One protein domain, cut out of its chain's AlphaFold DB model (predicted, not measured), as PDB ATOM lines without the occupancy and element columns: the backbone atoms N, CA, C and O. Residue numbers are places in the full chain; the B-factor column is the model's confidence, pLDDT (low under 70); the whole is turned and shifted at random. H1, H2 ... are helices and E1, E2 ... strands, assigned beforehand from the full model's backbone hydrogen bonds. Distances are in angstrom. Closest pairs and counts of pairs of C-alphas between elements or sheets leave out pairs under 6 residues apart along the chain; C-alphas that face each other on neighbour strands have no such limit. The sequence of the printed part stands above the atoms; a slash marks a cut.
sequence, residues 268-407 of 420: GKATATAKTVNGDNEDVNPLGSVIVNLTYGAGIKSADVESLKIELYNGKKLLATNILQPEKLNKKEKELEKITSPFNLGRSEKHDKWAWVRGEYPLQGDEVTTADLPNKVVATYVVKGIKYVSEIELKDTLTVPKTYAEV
ATOM      1  N   GLY A 268     130.100 202.742 150.196       88.31
ATOM      2  CA  GLY A 268     129.439 201.798 149.308       88.31
ATOM      3  C   GLY A 268     129.042 200.521 150.045       88.31
ATOM      4  O   GLY A 268     129.716 200.089 150.983       88.31
ATOM      5  N   LYS A 269     127.977 199.871 149.575       92.75
ATOM      6  CA  LYS A 269     127.479 198.588 150.105       92.75
ATOM      7  C   LYS A 269     127.958 197.379 149.296       92.75
ATOM      8  O   LYS A 269     127.428 196.282 149.477       92.75
ATOM      9  N   ALA A 270     128.917 197.575 148.392       95.38
ATOM     10  CA  ALA A 270     129.410 196.497 147.562       95.38
ATOM     11  C   ALA A 270     130.117 195.424 148.404       95.38
ATOM     12  O   ALA A 270     130.749 195.707 149.422       95.38
ATOM     13  N   THR A 271     130.018 194.180 147.952       96.81
ATOM     14  CA  THR A 271     130.723 193.026 148.521       96.81
ATOM     15  C   THR A 271     131.565 192.369 147.441       96.81
ATOM     16  O   THR A 271     131.257 192.483 146.254       96.81
ATOM     17  N   ALA A 272     132.635 191.685 147.837       97.12
ATOM     18  CA  ALA A 272     133.534 191.021 146.909       97.12
ATOM     19  C   ALA A 272     133.930 189.640 147.422       97.12
ATOM     20  O   ALA A 272     134.126 189.439 148.621       97.12
ATOM     21  N   THR A 273     134.093 188.709 146.489       97.00
ATOM     22  CA  THR A 273     134.855 187.478 146.700       97.00
ATOM     23  C   THR A 273     136.016 187.439 145.723       97.00
ATOM     24  O   THR A 273     135.941 188.005 144.629       97.00
ATOM     25  N   ALA A 274     137.091 186.763 146.110       97.38
ATOM     26  CA  ALA A 274     138.239 186.535 145.252       97.38
ATOM     27  C   ALA A 274     138.557 185.042 145.208       97.38
ATOM     28  O   ALA A 274     138.336 184.325 146.182       97.38
ATOM     29  N   LYS A 275     139.079 184.578 144.077       97.00
ATOM     30  CA  LYS A 275     139.679 183.247 143.949       97.00
ATOM     31  C   LYS A 275     140.890 183.311 143.038       97.00
ATOM     32  O   LYS A 275     140.914 184.129 142.118       97.00
ATOM     33  N   THR A 276     141.859 182.438 143.258       97.00
ATOM     34  CA  THR A 276     142.961 182.237 142.320       97.00
ATOM     35  C   THR A 276     142.591 181.192 141.275       97.00
ATOM     36  O   THR A 276     141.765 180.306 141.507       97.00
ATOM     37  N   VAL A 277     143.149 181.346 140.080       96.62
ATOM     38  CA  VAL A 277     143.017 180.412 138.960       96.62
ATOM     39  C   VAL A 277     144.414 180.161 138.418       96.62
ATOM     40  O   VAL A 277     145.176 181.114 138.256       96.62
ATOM     41  N   ASN A 278     144.737 178.892 138.159       97.00
ATOM     42  CA  ASN A 278     146.028 178.486 137.607       97.00
ATOM     43  C   ASN A 278     146.295 179.131 136.242       97.00
ATOM     44  O   ASN A 278     145.370 179.574 135.557       97.00
ATOM     45  N   GLY A 279     147.566 179.163 135.854       94.38
ATOM     46  CA  GLY A 279     147.961 179.567 134.517       94.38
ATOM     47  C   GLY A 279     147.359 178.631 133.473       94.38
ATOM     48  O   GLY A 279     147.487 177.412 133.557       94.38
ATOM     49  N   ASP A 280     146.668 179.215 132.503       91.19
ATOM     50  CA  ASP A 280     145.921 178.509 131.459       91.19
ATOM     51  C   ASP A 280     146.432 178.828 130.050       91.19
ATOM     52  O   ASP A 280     146.026 178.192 129.076       91.19
ATOM     53  N   ASN A 281     147.340 179.797 129.933       91.50
ATOM     54  CA  ASN A 281     147.929 180.209 128.673       91.50
ATOM     55  C   ASN A 281     149.313 180.832 128.904       91.50
ATOM     56  O   ASN A 281     149.429 181.776 129.687       91.50
ATOM     57  N   GLU A 282     150.324 180.335 128.193       90.31
ATOM     58  CA  GLU A 282     151.721 180.779 128.300       90.31
ATOM     59  C   GLU A 282     151.908 182.277 128.007       90.31
ATOM     60  O   GLU A 282     152.651 182.957 128.708       90.31
ATOM     61  N   ASP A 283     151.176 182.820 127.034       86.12
ATOM     62  CA  ASP A 283     151.360 184.199 126.570       86.12
ATOM     63  C   ASP A 283     150.481 185.210 127.318       86.12
ATOM     64  O   ASP A 283     150.803 186.395 127.431       86.12
ATOM     65  N   VAL A 284     149.312 184.776 127.791       81.56
ATOM     66  CA  VAL A 284     148.272 185.678 128.312       81.56
ATOM     67  C   VAL A 284     148.223 185.679 129.836       81.56
ATOM     68  O   VAL A 284     147.925 186.711 130.451       81.56
ATOM     69  N   ASN A 285     148.437 184.519 130.449       88.44
ATOM     70  CA  ASN A 285     148.245 184.305 131.876       88.44
ATOM     71  C   ASN A 285     149.150 183.170 132.402       88.44
ATOM     72  O   ASN A 285     148.645 182.217 133.001       88.44
ATOM     73  N   PRO A 286     150.479 183.240 132.190       92.25
ATOM     74  CA  PRO A 286     151.379 182.140 132.531       92.25
ATOM     75  C   PRO A 286     151.440 181.867 134.034       92.25
ATOM     76  O   PRO A 286     151.636 180.727 134.440       92.25
ATOM     77  N   LEU A 287     151.245 182.890 134.869       95.69
ATOM     78  CA  LEU A 287     151.363 182.796 136.328       95.69
ATOM     79  C   LEU A 287     150.014 182.647 137.044       95.69
ATOM     80  O   LEU A 287     149.952 182.658 138.271       95.69
ATOM     81  N   GLY A 288     148.920 182.526 136.293       95.38
ATOM     82  CA  GLY A 288     147.577 182.505 136.853       95.38
ATOM     83  C   GLY A 288     147.031 183.890 137.206       95.38
ATOM     84  O   GLY A 288     147.650 184.938 137.010       95.38
ATOM     85  N   SER A 289     145.795 183.903 137.696       96.00
ATOM     86  CA  SER A 289     145.024 185.130 137.904       96.00
ATOM     87  C   SER A 289     144.288 185.140 139.235       96.00
ATOM     88  O   SER A 289     143.821 184.106 139.710       96.00
ATOM     89  N   VAL A 290     144.083 186.336 139.785       97.44
ATOM     90  CA  VAL A 290     143.095 186.590 140.837       97.44
ATOM     91  C   VAL A 290     141.799 187.056 140.181       97.44
ATOM     92  O   VAL A 290     141.755 188.078 139.497       97.44
ATOM     93  N   ILE A 291     140.720 186.312 140.389       97.06
ATOM     94  CA  ILE A 291     139.389 186.629 139.875       97.06
ATOM     95  C   ILE A 291     138.563 187.243 140.994       97.06
ATOM     96  O   ILE A 291     138.183 186.541 141.934       97.06
ATOM     97  N   VAL A 292     138.243 188.529 140.871       98.00
ATOM     98  CA  VAL A 292     137.355 189.230 141.803       98.00
ATOM     99  C   VAL A 292     135.936 189.244 141.262       98.00
ATOM    100  O   VAL A 292     135.700 189.706 140.149       98.00
ATOM    101  N   ASN A 293     134.981 188.776 142.061       97.19
ATOM    102  CA  ASN A 293     133.553 188.926 141.797       97.19
ATOM    103  C   ASN A 293     133.000 190.000 142.729       97.19
ATOM    104  O   ASN A 293     132.877 189.764 143.929       97.19
ATOM    105  N   LEU A 294     132.676 191.169 142.181       97.81
ATOM    106  CA  LEU A 294     132.108 192.299 142.914       97.81
ATOM    107  C   LEU A 294     130.587 192.317 142.729       97.81
ATOM    108  O   LEU A 294     130.111 192.216 141.603       97.81
ATOM    109  N   THR A 295     129.834 192.485 143.811       97.19
ATOM    110  CA  THR A 295     128.379 192.718 143.804       97.19
ATOM    111  C   THR A 295     128.117 194.110 144.368       97.19
ATOM    112  O   THR A 295     128.538 194.373 145.490       97.19
ATOM    113  N   TYR A 296     127.457 195.004 143.625       91.75
ATOM    114  CA  TYR A 296     127.396 196.447 143.942       91.75
ATOM    115  C   TYR A 296     126.521 196.809 145.154       91.75
ATOM    116  O   TYR A 296     126.712 197.857 145.774       91.75
ATOM    117  N   GLY A 297     125.567 195.941 145.491       86.31
ATOM    118  CA  GLY A 297     124.526 196.182 146.488       86.31
ATOM    119  C   GLY A 297     123.131 196.011 145.884       86.31
ATOM    120  O   GLY A 297     122.980 195.922 144.668       86.31
ATOM    121  N   ALA A 298     122.112 195.931 146.741       87.19
ATOM    122  CA  ALA A 298     120.747 195.630 146.313       87.19
ATOM    123  C   ALA A 298     120.225 196.652 145.285       87.19
ATOM    124  O   ALA A 298     120.212 197.853 145.558       87.19
ATOM    125  N   GLY A 299     119.768 196.159 144.129       88.44
ATOM    126  CA  GLY A 299     119.111 196.963 143.098       88.44
ATOM    127  C   GLY A 299     120.034 197.808 142.217       88.44
ATOM    128  O   GLY A 299     119.521 198.608 141.441       88.44
ATOM    129  N   ILE A 300     121.361 197.653 142.317       94.06
ATOM    130  CA  ILE A 300     122.325 198.314 141.422       94.06
ATOM    131  C   ILE A 300     122.781 197.311 140.364       94.06
ATOM    132  O   ILE A 300     123.434 196.316 140.690       94.06
ATOM    133  N   LYS A 301     122.484 197.587 139.094       95.56
ATOM    134  CA  LYS A 301     122.961 196.796 137.954       95.56
ATOM    135  C   LYS A 301     124.236 197.393 137.371       95.56
ATOM    136  O   LYS A 301     124.499 198.584 137.499       95.56
ATOM    137  N   SER A 302     124.999 196.588 136.633       95.00
ATOM    138  CA  SER A 302     126.186 197.064 135.908       95.00
ATOM    139  C   SER A 302     125.858 198.162 134.886       95.00
ATOM    140  O   SER A 302     126.721 198.974 134.580       95.00
ATOM    141  N   ALA A 303     124.625 198.211 134.365       94.25
ATOM    142  CA  ALA A 303     124.149 199.297 133.505       94.25
ATOM    143  C   ALA A 303     124.036 200.654 134.222       94.25
ATOM    144  O   ALA A 303     124.131 201.683 133.561       94.25
ATOM    145  N   ASP A 304     123.835 200.653 135.543       94.81
ATOM    146  CA  ASP A 304     123.712 201.868 136.356       94.81
ATOM    147  C   ASP A 304     125.085 202.430 136.764       94.81
ATOM    148  O   ASP A 304     125.172 203.525 137.320       94.81
ATOM    149  N   VAL A 305     126.157 201.667 136.523       95.31
ATOM    150  CA  VAL A 305     127.525 202.009 136.909       95.31
ATOM    151  C   VAL A 305     128.182 202.818 135.798       95.31
ATOM    152  O   VAL A 305     128.554 202.297 134.748       95.31
ATOM    153  N   GLU A 306     128.366 204.106 136.061       94.31
ATOM    154  CA  GLU A 306     128.988 205.061 135.139       94.31
ATOM    155  C   GLU A 306     130.512 204.907 135.111       94.31
ATOM    156  O   GLU A 306     131.155 205.100 134.081       94.31
ATOM    157  N   SER A 307     131.105 204.533 136.246       94.56
ATOM    158  CA  SER A 307     132.517 204.169 136.343       94.56
ATOM    159  C   SER A 307     132.745 203.199 137.495       94.56
ATOM    160  O   SER A 307     132.039 203.236 138.503       94.56
ATOM    161  N   LEU A 308     133.747 202.330 137.352       97.12
ATOM    162  CA  LEU A 308     134.182 201.417 138.404       97.12
ATOM    163  C   LEU A 308     135.693 201.219 138.335       97.12
ATOM    164  O   LEU A 308     136.244 200.864 137.294       97.12
ATOM    165  N   LYS A 309     136.342 201.377 139.483       97.56
ATOM    166  CA  LYS A 309     137.740 201.038 139.728       97.56
ATOM    167  C   LYS A 309     137.805 200.006 140.849       97.56
ATOM    168  O   LYS A 309     137.233 200.228 141.916       97.56
ATOM    169  N   ILE A 310     138.510 198.905 140.611       98.44
ATOM    170  CA  ILE A 310     138.794 197.874 141.611       98.44
ATOM    171  C   ILE A 310     140.294 197.858 141.868       98.44
ATOM    172  O   ILE A 310     141.088 197.722 140.938       98.44
ATOM    173  N   GLU A 311     140.669 197.972 143.132       98.44
ATOM    174  CA  GLU A 311     142.048 197.923 143.603       98.44
ATOM    175  C   GLU A 311     142.235 196.732 144.543       98.44
ATOM    176  O   GLU A 311     141.405 196.479 145.420       98.44
ATOM    177  N   LEU A 312     143.328 196.000 144.348       98.38
ATOM    178  CA  LEU A 312     143.721 194.862 145.174       98.38
ATOM    179  C   LEU A 312     144.817 195.281 146.141       98.38
ATOM    180  O   LEU A 312     145.809 195.868 145.718       98.38
ATOM    181  N   TYR A 313     144.671 194.931 147.413       98.25
ATOM    182  CA  TYR A 313     145.654 195.235 148.444       98.25
ATOM    183  C   TYR A 313     146.069 193.981 149.208       98.25
ATOM    184  O   TYR A 313     145.246 193.106 149.482       98.25
ATOM    185  N   ASN A 314     147.341 193.941 149.607       96.69
ATOM    186  CA  ASN A 314     147.828 193.094 150.692       96.69
ATOM    187  C   ASN A 314     148.307 194.000 151.835       96.69
ATOM    188  O   ASN A 314     149.334 194.681 151.741       96.69
ATOM    189  N   GLY A 315     147.500 194.091 152.892       94.12
ATOM    190  CA  GLY A 315     147.696 195.067 153.957       94.12
ATOM    191  C   GLY A 315     147.573 196.493 153.412       94.12
ATOM    192  O   GLY A 315     146.532 196.884 152.893       94.12
ATOM    193  N   LYS A 316     148.646 197.286 153.522       94.50
ATOM    194  CA  LYS A 316     148.697 198.665 152.993       94.50
ATOM    195  C   LYS A 316     149.240 198.756 151.563       94.50
ATOM    196  O   LYS A 316     149.222 199.836 150.981       94.50
ATOM    197  N   LYS A 317     149.757 197.657 151.007       95.62
ATOM    198  CA  LYS A 317     150.390 197.650 149.688       95.62
ATOM    199  C   LYS A 317     149.337 197.464 148.601       95.62
ATOM    200  O   LYS A 317     148.633 196.458 148.613       95.62
ATOM    201  N   LEU A 318     149.270 198.405 147.660       97.44
ATOM    202  CA  LEU A 318     148.514 198.246 146.419       97.44
ATOM    203  C   LEU A 318     149.232 197.227 145.526       97.44
ATOM    204  O   LEU A 318     150.423 197.376 145.252       97.44
ATOM    205  N   LEU A 319     148.508 196.200 145.099       97.38
ATOM    206  CA  LEU A 319     149.008 195.138 144.230       97.38
ATOM    207  C   LEU A 319     148.681 195.409 142.760       97.38
ATOM    208  O   LEU A 319     149.555 195.306 141.908       97.38
ATOM    209  N   ALA A 320     147.424 195.756 142.471       97.56
ATOM    210  CA  ALA A 320     146.952 195.985 141.110       97.56
ATOM    211  C   ALA A 320     145.662 196.817 141.078       97.56
ATOM    212  O   ALA A 320     144.895 196.851 142.046       97.56
ATOM    213  N   THR A 321     145.391 197.435 139.927       98.00
ATOM    214  CA  THR A 321     144.183 198.235 139.678       98.00
ATOM    215  C   THR A 321     143.560 197.863 138.340       98.00
ATOM    216  O   THR A 321     144.227 197.928 137.313       98.00
ATOM    217  N   ASN A 322     142.264 197.569 138.330       97.69
ATOM    218  CA  ASN A 322     141.485 197.406 137.107       97.69
ATOM    219  C   ASN A 322     140.398 198.477 137.026       97.69
ATOM    220  O   ASN A 322     139.741 198.784 138.024       97.69
ATOM    221  N   ILE A 323     140.175 199.014 135.827       97.50
ATOM    222  CA  ILE A 323     139.129 200.009 135.558       97.50
ATOM    223  C   ILE A 323     138.139 199.417 134.556       97.50
ATOM    224  O   ILE A 323     138.534 198.933 133.494       97.50
ATOM    225  N   LEU A 324     136.859 199.415 134.916       97.00
ATOM    226  CA  LEU A 324     135.776 198.970 134.046       97.00
ATOM    227  C   LEU A 324     135.590 199.978 132.911       97.00
ATOM    228  O   LEU A 324     135.668 201.184 133.130       97.00
ATOM    229  N   GLN A 325     135.293 199.465 131.725       95.19
ATOM    230  CA  GLN A 325     134.870 200.206 130.541       95.19
ATOM    231  C   GLN A 325     133.391 199.863 130.284       95.19
ATOM    232  O   GLN A 325     133.113 198.904 129.551       95.19
ATOM    233  N   PRO A 326     132.425 200.545 130.944       93.44
ATOM    234  CA  PRO A 326     131.006 200.169 130.910       93.44
ATOM    235  C   PRO A 326     130.409 200.150 129.496       93.44
ATOM    236  O   PRO A 326     129.497 199.374 129.194       93.44
ATOM    237  N   GLU A 327     130.948 200.966 128.593       93.44
ATOM    238  CA  GLU A 327     130.572 201.032 127.184       93.44
ATOM    239  C   GLU A 327     130.895 199.741 126.421       93.44
ATOM    240  O   GLU A 327     130.172 199.389 125.487       93.44
ATOM    241  N   LYS A 328     131.919 198.996 126.858       95.00
ATOM    242  CA  LYS A 328     132.348 197.715 126.274       95.00
ATOM    243  C   LYS A 328     131.625 196.501 126.871       95.00
ATOM    244  O   LYS A 328     131.855 195.384 126.408       95.00
ATOM    245  N   LEU A 329     130.757 196.689 127.870       94.94
ATOM    246  CA  LEU A 329     129.954 195.600 128.432       94.94
ATOM    247  C   LEU A 329     128.893 195.118 127.446       94.94
ATOM    248  O   LEU A 329     128.180 195.909 126.816       94.94
ATOM    249  N   ASN A 330     128.729 193.802 127.366       93.44
ATOM    250  CA  ASN A 330     127.670 193.208 126.566       93.44
ATOM    251  C   ASN A 330     126.302 193.315 127.271       93.44
ATOM    252  O   ASN A 330     126.196 193.609 128.463       93.44
ATOM    253  N   LYS A 331     125.221 193.043 126.529       94.31
ATOM    254  CA  LYS A 331     123.845 193.160 127.043       94.31
ATOM    255  C   LYS A 331     123.585 192.301 128.286       94.31
ATOM    256  O   LYS A 331     122.844 192.730 129.160       94.31
ATOM    257  N   LYS A 332     124.163 191.097 128.372       93.94
ATOM    258  CA  LYS A 332     123.957 190.213 129.530       93.94
ATOM    259  C   LYS A 332     124.662 190.761 130.762       93.94
ATOM    260  O   LYS A 332     124.061 190.770 131.824       93.94
ATOM    261  N   GLU A 333     125.895 191.238 130.614       93.69
ATOM    262  CA  GLU A 333     126.676 191.810 131.718       93.69
ATOM    263  C   GLU A 333     126.008 193.057 132.302       93.69
ATOM    264  O   GLU A 333     125.933 193.195 133.519       93.69
ATOM    265  N   LYS A 334     125.447 193.919 131.446       94.50
ATOM    266  CA  LYS A 334     124.734 195.137 131.861       94.50
ATOM    267  C   LYS A 334     123.542 194.868 132.788       94.50
ATOM    268  O   LYS A 334     123.272 195.677 133.668       94.50
ATOM    269  N   GLU A 335     122.869 193.729 132.639       95.19
ATOM    270  CA  GLU A 335     121.705 193.364 133.462       95.19
ATOM    271  C   GLU A 335     122.066 192.729 134.814       95.19
ATOM    272  O   GLU A 335     121.177 192.502 135.637       95.19
ATOM    273  N   LEU A 336     123.342 192.421 135.060       95.31
ATOM    274  CA  LEU A 336     123.779 191.779 136.299       95.31
ATOM    275  C   LEU A 336     124.047 192.804 137.402       95.31
ATOM    276  O   LEU A 336     124.687 193.827 137.172       95.31
ATOM    277  N   GLU A 337     123.685 192.446 138.635       95.75
ATOM    278  CA  GLU A 337     124.039 193.180 139.867       95.75
ATOM    279  C   GLU A 337     125.480 192.909 140.344       95.75
ATOM    280  O   GLU A 337     125.898 193.302 141.438       95.75
ATOM    281  N   LYS A 338     126.248 192.195 139.519       95.75
ATOM    282  CA  LYS A 338     127.624 191.801 139.786       95.75
ATOM    283  C   LYS A 338     128.481 191.918 138.539       95.75
ATOM    284  O   LYS A 338     127.986 191.764 137.424       95.75
ATOM    285  N   ILE A 339     129.778 192.086 138.750       96.88
ATOM    286  CA  ILE A 339     130.789 192.066 137.699       96.88
ATOM    287  C   ILE A 339     131.993 191.234 138.137       96.88
ATOM    288  O   ILE A 339     132.343 191.180 139.318       96.88
ATOM    289  N   THR A 340     132.639 190.589 137.172       96.38
ATOM    290  CA  THR A 340     133.863 189.823 137.400       96.38
ATOM    291  C   THR A 340     135.047 190.557 136.784       96.38
ATOM    292  O   THR A 340     135.016 190.907 135.603       96.38
ATOM    293  N   SER A 341     136.098 190.773 137.573       96.19
ATOM    294  CA  SER A 341     137.343 191.408 137.144       96.19
ATOM    295  C   SER A 341     138.516 190.437 137.291       96.19
ATOM    296  O   SER A 341     138.807 190.007 138.410       96.19
ATOM    297  N   PRO A 342     139.185 190.061 136.189       94.38
ATOM    298  CA  PRO A 342     140.389 189.244 136.239       94.38
ATOM    299  C   PRO A 342     141.652 190.109 136.384       94.38
ATOM    300  O   PRO A 342     141.878 191.041 135.608       94.38
ATOM    301  N   PHE A 343     142.497 189.759 137.348       96.12
ATOM    302  CA  PHE A 343     143.812 190.349 137.582       96.12
ATOM    303  C   PHE A 343     144.889 189.302 137.295       96.12
ATOM    304  O   PHE A 343     145.063 188.370 138.076       96.12
ATOM    305  N   ASN A 344     145.590 189.442 136.169       94.62
ATOM    306  CA  ASN A 344     146.638 188.501 135.763       94.62
ATOM    307  C   ASN A 344     147.918 188.794 136.557       94.62
ATOM    308  O   ASN A 344     148.368 189.941 136.563       94.62
ATOM    309  N   LEU A 345     148.488 187.779 137.203       96.00
ATOM    310  CA  LEU A 345     149.700 187.912 138.014       96.00
ATOM    311  C   LEU A 345     150.932 188.128 137.126       96.00
ATOM    312  O   LEU A 345     151.025 187.562 136.037       96.00
ATOM    313  N   GLY A 346     151.869 188.963 137.584       93.50
ATOM    314  CA  GLY A 346     153.110 189.272 136.864       93.50
ATOM    315  C   GLY A 346     152.933 190.116 135.605       93.50
ATOM    316  O   GLY A 346     153.856 190.231 134.802       93.50
ATOM    317  N   ARG A 347     151.759 190.724 135.404       91.19
ATOM    318  CA  ARG A 347     151.519 191.579 134.241       91.19
ATOM    319  C   ARG A 347     152.348 192.862 134.343       91.19
ATOM    320  O   ARG A 347     152.135 193.652 135.260       91.19
ATOM    321  N   SER A 348     153.227 193.099 133.374       89.25
ATOM    322  CA  SER A 348     154.103 194.279 133.324       89.25
ATOM    323  C   SER A 348     153.507 195.484 132.598       89.25
ATOM    324  O   SER A 348     154.034 196.582 132.725       89.25
ATOM    325  N   GLU A 349     152.420 195.302 131.841       89.00
ATOM    326  CA  GLU A 349     151.827 196.365 131.026       89.00
ATOM    327  C   GLU A 349     150.301 196.399 131.114       89.00
ATOM    328  O   GLU A 349     149.614 195.373 131.228       89.00
ATOM    329  N   LYS A 350     149.754 197.611 130.990       89.56
ATOM    330  CA  LYS A 350     148.309 197.835 130.922       89.56
ATOM    331  C   LYS A 350     147.721 197.278 129.628       89.56
ATOM    332  O   LYS A 350     148.332 197.349 128.569       89.56
ATOM    333  N   HIS A 351     146.492 196.775 129.701       86.69
ATOM    334  CA  HIS A 351     145.793 196.236 128.536       86.69
ATOM    335  C   HIS A 351     144.301 196.582 128.558       86.69
ATOM    336  O   HIS A 351     143.600 196.251 129.513       86.69
ATOM    337  N   ASP A 352     143.786 197.189 127.489       89.69
ATOM    338  CA  ASP A 352     142.472 197.855 127.441       89.69
ATOM    339  C   ASP A 352     141.508 197.316 126.363       89.69
ATOM    340  O   ASP A 352     140.408 197.846 126.172       89.69
ATOM    341  N   LYS A 353     141.875 196.225 125.682       83.38
ATOM    342  CA  LYS A 353     141.118 195.655 124.548       83.38
ATOM    343  C   LYS A 353     139.682 195.220 124.881       83.38
ATOM    344  O   LYS A 353     138.857 195.111 123.980       83.38
ATOM    345  N   TRP A 354     139.377 194.946 126.148       86.56
ATOM    346  CA  TRP A 354     138.115 194.331 126.591       86.56
ATOM    347  C   TRP A 354     137.329 195.256 127.526       86.56
ATOM    348  O   TRP A 354     137.688 196.412 127.688       86.56
ATOM    349  N   ALA A 355     136.288 194.753 128.197       91.31
ATOM    350  CA  ALA A 355     135.520 195.514 129.191       91.31
ATOM    351  C   ALA A 355     136.340 196.015 130.399       91.31
ATOM    352  O   ALA A 355     135.831 196.764 131.221       91.31
ATOM    353  N   TRP A 356     137.613 195.635 130.507       94.00
ATOM    354  CA  TRP A 356     138.513 196.067 131.568       94.00
ATOM    355  C   TRP A 356     139.780 196.670 130.973       94.00
ATOM    356  O   TRP A 356     140.425 196.031 130.139       94.00
ATOM    357  N   VAL A 357     140.152 197.854 131.456       94.75
ATOM    358  CA  VAL A 357     141.545 198.305 131.450       94.75
ATOM    359  C   VAL A 357     142.228 197.570 132.591       94.75
ATOM    360  O   VAL A 357     142.039 197.903 133.765       94.75
ATOM    361  N   ARG A 358     142.952 196.511 132.243       92.56
ATOM    362  CA  ARG A 358     143.685 195.693 133.204       92.56
ATOM    363  C   ARG A 358     145.005 196.370 133.516       92.56
ATOM    364  O   ARG A 358     145.756 196.671 132.588       92.56
ATOM    365  N   GLY A 359     145.249 196.634 134.793       92.81
ATOM    366  CA  GLY A 359     146.477 197.262 135.256       92.81
ATOM    367  C   GLY A 359     147.661 196.307 135.291       92.81
ATOM    368  O   GLY A 359     147.532 195.103 135.070       92.81
ATOM    369  N   GLU A 360     148.811 196.887 135.605       95.25
ATOM    370  CA  GLU A 360     150.008 196.146 135.983       95.25
ATOM    371  C   GLU A 360     149.772 195.406 137.304       95.25
ATOM    372  O   GLU A 360     149.005 195.861 138.162       95.25
ATOM    373  N   TYR A 361     150.440 194.267 137.450       96.31
ATOM    374  CA  TYR A 361     150.455 193.456 138.660       96.31
ATOM    375  C   TYR A 361     151.892 192.983 138.919       96.31
ATOM    376  O   TYR A 361     152.212 191.812 138.686       96.31
ATOM    377  N   PRO A 362     152.780 193.889 139.356       94.38
ATOM    378  CA  PRO A 362     154.167 193.545 139.623       94.38
ATOM    379  C   PRO A 362     154.265 192.586 140.812       94.38
ATOM    380  O   PRO A 362     153.652 192.810 141.861       94.38
ATOM    381  N   LEU A 363     155.062 191.534 140.647       94.44
ATOM    382  CA  LEU A 363     155.387 190.598 141.721       94.44
ATOM    383  C   LEU A 363     156.487 191.160 142.624       94.44
ATOM    384  O   LEU A 363     157.235 192.065 142.249       94.44
ATOM    385  N   GLN A 364     156.582 190.622 143.837       91.56
ATOM    386  CA  GLN A 364     157.637 190.966 144.795       91.56
ATOM    387  C   GLN A 364     158.982 190.303 144.504       91.56
ATOM    388  O   GLN A 364     160.004 190.774 145.002       91.56
ATOM    389  N   GLY A 365     158.977 189.242 143.706       91.44
ATOM    390  CA  GLY A 365     160.157 188.528 143.242       91.44
ATOM    391  C   GLY A 365     159.865 187.812 141.929       91.44
ATOM    392  O   GLY A 365     158.913 188.159 141.230       91.44
ATOM    393  N   ASP A 366     160.677 186.806 141.615       88.69
ATOM    394  CA  ASP A 366     160.594 186.072 140.346       88.69
ATOM    395  C   ASP A 366     159.448 185.043 140.310       88.69
ATOM    396  O   ASP A 366     159.042 184.596 139.240       88.69
ATOM    397  N   GLU A 367     158.896 184.691 141.475       92.56
ATOM    398  CA  GLU A 367     157.823 183.707 141.636       92.56
ATOM    399  C   GLU A 367     156.613 184.308 142.361       92.56
ATOM    400  O   GLU A 367     156.734 185.252 143.146       92.56
ATOM    401  N   VAL A 368     155.428 183.736 142.118       95.94
ATOM    402  CA  VAL A 368     154.200 184.126 142.821       95.94
ATOM    403  C   VAL A 368     154.215 183.555 144.234       95.94
ATOM    404  O   VAL A 368     154.281 182.344 144.433       95.94
ATOM    405  N   THR A 369     154.048 184.422 145.225       96.12
ATOM    406  CA  THR A 369     153.941 184.037 146.634       96.12
ATOM    407  C   THR A 369     152.625 184.517 147.243       96.12
ATOM    408  O   THR A 369     151.863 185.272 146.642       96.12
ATOM    409  N   THR A 370     152.343 184.129 148.488       95.06
ATOM    410  CA  THR A 370     151.185 184.658 149.231       95.06
ATOM    411  C   THR A 370     151.264 186.171 149.463       95.06
ATOM    412  O   THR A 370     150.229 186.812 149.637       95.06
ATOM    413  N   ALA A 371     152.462 186.767 149.423       95.00
ATOM    414  CA  ALA A 371     152.642 188.214 149.514       95.00
ATOM    415  C   ALA A 371     152.125 188.949 148.261       95.00
ATOM    416  O   ALA A 371     151.819 190.142 148.332       95.00
ATOM    417  N   ASP A 372     151.993 188.244 147.137       96.88
ATOM    418  CA  ASP A 372     151.458 188.755 145.872       96.88
ATOM    419  C   ASP A 372     149.946 188.541 145.747       96.88
ATOM    420  O   ASP A 372     149.355 188.910 144.739       96.88
ATOM    421  N   LEU A 373     149.301 187.959 146.761       97.69
ATOM    422  CA  LEU A 373     147.859 187.731 146.781       97.69
ATOM    423  C   LEU A 373     147.157 188.758 147.677       97.69
ATOM    424  O   LEU A 373     147.684 189.123 148.733       97.69
ATOM    425  N   PRO A 374     145.968 189.247 147.287       97.88
ATOM    426  CA  PRO A 374     145.258 190.240 148.072       97.88
ATOM    427  C   PRO A 374     144.609 189.641 149.316       97.88
ATOM    428  O   PRO A 374     144.108 188.518 149.301       97.88
ATOM    429  N   ASN A 375     144.521 190.459 150.359       97.56
ATOM    430  CA  ASN A 375     143.616 190.258 151.489       97.56
ATOM    431  C   ASN A 375     142.493 191.304 151.533       97.56
ATOM    432  O   ASN A 375     141.505 191.092 152.227       97.56
ATOM    433  N   LYS A 376     142.588 192.383 150.746       97.88
ATOM    434  CA  LYS A 376     141.581 193.443 150.688       97.88
ATOM    435  C   LYS A 376     141.287 193.869 149.252       97.88
ATOM    436  O   LYS A 376     142.182 193.971 148.414       97.88
ATOM    437  N   VAL A 377     140.018 194.159 148.986       98.19
ATOM    438  CA  VAL A 377     139.521 194.760 147.745       98.19
ATOM    439  C   VAL A 377     138.943 196.133 148.063       98.19
ATOM    440  O   VAL A 377     138.128 196.269 148.971       98.19
ATOM    441  N   VAL A 378     139.325 197.150 147.294       97.75
ATOM    442  CA  VAL A 378     138.698 198.476 147.346       97.75
ATOM    443  C   VAL A 378     137.992 198.731 146.023       97.75
ATOM    444  O   VAL A 378     138.623 198.773 144.967       97.75
ATOM    445  N   ALA A 379     136.672 198.888 146.073       97.38
ATOM    446  CA  ALA A 379     135.852 199.221 144.917       97.38
ATOM    447  C   ALA A 379     135.390 200.677 145.011       97.38
ATOM    448  O   ALA A 379     134.685 201.055 145.943       97.38
ATOM    449  N   THR A 380     135.770 201.491 144.030       95.25
ATOM    450  CA  THR A 380     135.280 202.865 143.861       95.25
ATOM    451  C   THR A 380     134.376 202.909 142.641       95.25
ATOM    452  O   THR A 380     134.838 202.590 141.545       95.25
ATOM    453  N   TYR A 381     133.113 203.292 142.803       94.12
ATOM    454  CA  TYR A 381     132.135 203.259 141.714       94.12
ATOM    455  C   TYR A 381     131.188 204.455 141.737       94.12
ATOM    456  O   TYR A 381     130.928 205.017 142.798       94.12
ATOM    457  N   VAL A 382     130.696 204.851 140.563       91.38
ATOM    458  CA  VAL A 382     129.739 205.957 140.396       91.38
ATOM    459  C   VAL A 382     128.423 205.413 139.866       91.38
ATOM    460  O   VAL A 382     128.420 204.688 138.872       91.38
ATOM    461  N   VAL A 383     127.320 205.756 140.528       90.38
ATOM    462  CA  VAL A 383     125.955 205.381 140.140       90.38
ATOM    463  C   VAL A 383     125.077 206.619 140.219       90.38
ATOM    464  O   VAL A 383     124.951 207.203 141.294       90.38
ATOM    465  N   LYS A 384     124.454 207.005 139.100       86.81
ATOM    466  CA  LYS A 384     123.611 208.210 138.997       86.81
ATOM    467  C   LYS A 384     124.348 209.472 139.467       86.81
ATOM    468  O   LYS A 384     123.812 210.236 140.261       86.81
ATOM    469  N   GLY A 385     125.603 209.638 139.053       82.06
ATOM    470  CA  GLY A 385     126.488 210.727 139.486       82.06
ATOM    471  C   GLY A 385     127.049 210.611 140.912       82.06
ATOM    472  O   GLY A 385     127.998 211.316 141.247       82.06
ATOM    473  N   ILE A 386     126.548 209.691 141.743       82.00
ATOM    474  CA  ILE A 386     126.988 209.535 143.133       82.00
ATOM    475  C   ILE A 386     128.167 208.573 143.220       82.00
ATOM    476  O   ILE A 386     128.072 207.415 142.809       82.00
ATOM    477  N   LYS A 387     129.274 209.026 143.816       86.88
ATOM    478  CA  LYS A 387     130.479 208.214 144.014       86.88
ATOM    479  C   LYS A 387     130.477 207.497 145.366       86.88
ATOM    480  O   LYS A 387     130.439 208.128 146.421       86.88
ATOM    481  N   TYR A 388     130.647 206.182 145.309       90.38
ATOM    482  CA  TYR A 388     130.727 205.271 146.444       90.38
ATOM    483  C   TYR A 388     132.116 204.638 146.566       90.38
ATOM    484  O   TYR A 388     132.781 204.374 145.559       90.38
ATOM    485  N   VAL A 389     132.535 204.342 147.799       92.75
ATOM    486  CA  VAL A 389     133.745 203.557 148.094       92.75
ATOM    487  C   VAL A 389     133.409 202.405 149.037       92.75
ATOM    488  O   VAL A 389     132.901 202.618 150.136       92.75
ATOM    489  N   SER A 390     133.710 201.178 148.618       95.44
ATOM    490  CA  SER A 390     133.606 199.969 149.441       95.44
ATOM    491  C   SER A 390     134.988 199.383 149.690       95.44
ATOM    492  O   SER A 390     135.624 198.886 148.761       95.44
ATOM    493  N   GLU A 391     135.431 199.406 150.946       96.00
ATOM    494  CA  GLU A 391     136.590 198.640 151.413       96.00
ATOM    495  C   GLU A 391     136.126 197.280 151.941       96.00
ATOM    496  O   GLU A 391     135.268 197.207 152.823       96.00
ATOM    497  N   ILE A 392     136.654 196.201 151.364       97.50
ATOM    498  CA  ILE A 392     136.160 194.838 151.558       97.50
ATOM    499  C   ILE A 392     137.335 193.931 151.924       97.50
ATOM    500  O   ILE A 392     138.177 193.622 151.081       97.50
ATOM    501  N   GLU A 393     137.363 193.472 153.172       97.25
ATOM    502  CA  GLU A 393     138.285 192.423 153.619       97.25
ATOM    503  C   GLU A 393     137.852 191.067 153.045       97.25
ATOM    504  O   GLU A 393     136.683 190.671 153.142       97.25
ATOM    505  N   LEU A 394     138.791 190.347 152.437       95.56
ATOM    506  CA  LEU A 394     138.563 189.015 151.897       95.56
ATOM    507  C   LEU A 394     138.599 187.997 153.036       95.56
ATOM    508  O   LEU A 394     139.563 187.914 153.792       95.56
ATOM    509  N   LYS A 395     137.527 187.211 153.158       88.88
ATOM    510  CA  LYS A 395     137.401 186.206 154.225       88.88
ATOM    511  C   LYS A 395     138.254 184.966 153.972       88.88
ATOM    512  O   LYS A 395     138.731 184.351 154.919       88.88
ATOM    513  N   ASP A 396     138.423 184.614 152.703       88.50
ATOM    514  CA  ASP A 396     139.121 183.403 152.303       88.50
ATOM    515  C   ASP A 396     140.595 183.706 152.048       88.50
ATOM    516  O   ASP A 396     140.940 184.650 151.332       88.50
ATOM    517  N   THR A 397     141.475 182.882 152.617       89.94
ATOM    518  CA  THR A 397     142.898 182.928 152.276       89.94
ATOM    519  C   THR A 397     143.081 182.344 150.882       89.94
ATOM    520  O   THR A 397     142.714 181.198 150.625       89.94
ATOM    521  N   LEU A 398     143.648 183.137 149.979       95.50
ATOM    522  CA  LEU A 398     143.927 182.703 148.618       95.50
ATOM    523  C   LEU A 398     145.162 181.801 148.578       95.50
ATOM    524  O   LEU A 398     146.156 182.052 149.260       95.50
ATOM    525  N   THR A 399     145.109 180.763 147.749       96.31
ATOM    526  CA  THR A 399     146.237 179.859 147.504       96.31
ATOM    527  C   THR A 399     147.035 180.317 146.296       96.31
ATOM    528  O   THR A 399     146.452 180.782 145.314       96.31
ATOM    529  N   VAL A 400     148.356 180.140 146.341       96.75
ATOM    530  CA  VAL A 400     149.229 180.399 145.188       96.75
ATOM    531  C   VAL A 400     148.771 179.525 144.010       96.75
ATOM    532  O   VAL A 400     148.648 178.309 144.184       96.75
ATOM    533  N   PRO A 401     148.428 180.119 142.851       96.31
ATOM    534  CA  PRO A 401     148.062 179.355 141.667       96.31
ATOM    535  C   PRO A 401     149.284 178.634 141.097       96.31
ATOM    536  O   PRO A 401     150.391 179.161 141.142       96.31
ATOM    537  N   LYS A 402     149.062 177.461 140.499       95.88
ATOM    538  CA  LYS A 402     150.084 176.824 139.663       95.88
ATOM    539  C   LYS A 402     150.274 177.644 138.390       95.88
ATOM    540  O   LYS A 402     149.294 178.116 137.804       95.88
ATOM    541  N   THR A 403     151.508 177.779 137.943       95.75
ATOM    542  CA  THR A 403     151.860 178.337 136.638       95.75
ATOM    543  C   THR A 403     151.384 177.426 135.508       95.75
ATOM    544  O   THR A 403     151.124 176.236 135.697       95.75
ATOM    545  N   TYR A 404     151.291 177.974 134.299       94.12
ATOM    546  CA  TYR A 404     150.948 177.211 133.104       94.12
ATOM    547  C   TYR A 404     151.922 176.044 132.882       94.12
ATOM    548  O   TYR A 404     151.484 174.928 132.621       94.12
ATOM    549  N   ALA A 405     153.226 176.275 133.066       92.62
ATOM    550  CA  ALA A 405     154.252 175.244 132.931       92.62
ATOM    551  C   ALA A 405     154.054 174.087 133.926       92.62
ATOM    552  O   ALA A 405     154.129 172.923 133.536       92.62
ATOM    553  N   GLU A 406     153.733 174.389 135.187       93.56
ATOM    554  CA  GLU A 406     153.439 173.372 136.206       93.56
ATOM    555  C   GLU A 406     152.162 172.587 135.889       93.56
ATOM    556  O   GLU A 406     152.135 171.367 136.046       93.56
ATOM    557  N   VAL A 407     151.112 173.260 135.402       93.12
ATOM    558  CA  VAL A 407     149.872 172.591 134.968       93.12
ATOM    559  C   VAL A 407     150.141 171.653 133.790       93.12
ATOM    560  O   VAL A 407     149.625 170.537 133.772       93.12
TER     561      VAL A 407
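This is residues 268 to 407 of the 420 residues of the protein "Parasporal protein" of Clostridium cochlearium (UniProt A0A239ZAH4). Two unequal sheets lie face to face as a sandwich, five strands, E6 E4 E3 E7 E8, over three, E1 E2 E5, with the strands of one crossed at 51 degrees to those of the other. H2 and the unnamed stretch 359 to 375 lie toward one end of the longest axis, and H1 lies toward the other. The printed part has 140 residues, with eight strands and two short helices in the order E1 E2 E3 E4 H1 E5 E6 E7 E8 H2; both sheets are antiparallel. The class is mostly strand, though under half of the residues are in named elements. The whole is compact, with a radius of gyration of the C-alphas of 14.8 A and spans of 44 by 30 by 21 A.

E1, residues 271 to 277, and E2, residues 289 to 295, form a hairpin, with N 273 and O 293 3.0 A apart. E5, residues 338 to 344, is the other edge strand of this sheet; N 341 and O 292 are 2.8 A apart. E3, residues 305 to 314, and E4, residues 317 to 324, form a hairpin in the twisted larger sheet, with N 312 and O 320 at 2.9 A. E6, residues 356 to 358, is an edge strand beside E4, with N 357 and O 323 at 2.8 A. E7, residues 376 to 383, is E3's other neighbour, with N 309 and O 380 at 2.8 A. It forms a hairpin with edge strand E8, residues 386 to 393, where N 379 and O 390 are 2.9 A apart. The facing parts of the sheets are 9.0 A centre to centre, their best planes 6 degrees apart. Between the sheets, the closest C-alphas of E1 and E8 are those of Thr 271 and Ile 392, 6.5 A. H1, residues 331 to 334, and H2, residues 404 to 407, are on neither sheet. Both are too short for an O i to N i+4 pair; the single O i to N i+3 pair is within hydrogen-bond range in H2, not in H1.

E1 begins at C-alpha 271 (130.723, 193.026, 148.521) and spans 20.0 A; E2 spans 19.2 A. E3 spans 26.1 A and E4 21.4 A. H1 measures 5.3 A, E5 19.7 A and E6 5.4 A. E7 spans 22.3 A, and E8 23.0 A. H2, 5.1 A long, ends at C-alpha 407 (149.872, 172.591, 134.968).

The C-alphas farthest apart are those of Gly 385 and Glu 406, 46.2 A. The printed part has no cut. Links E1 to E2, E5 to E6 and E6 to E7 are long. No printed residue is under 70 in pLDDT.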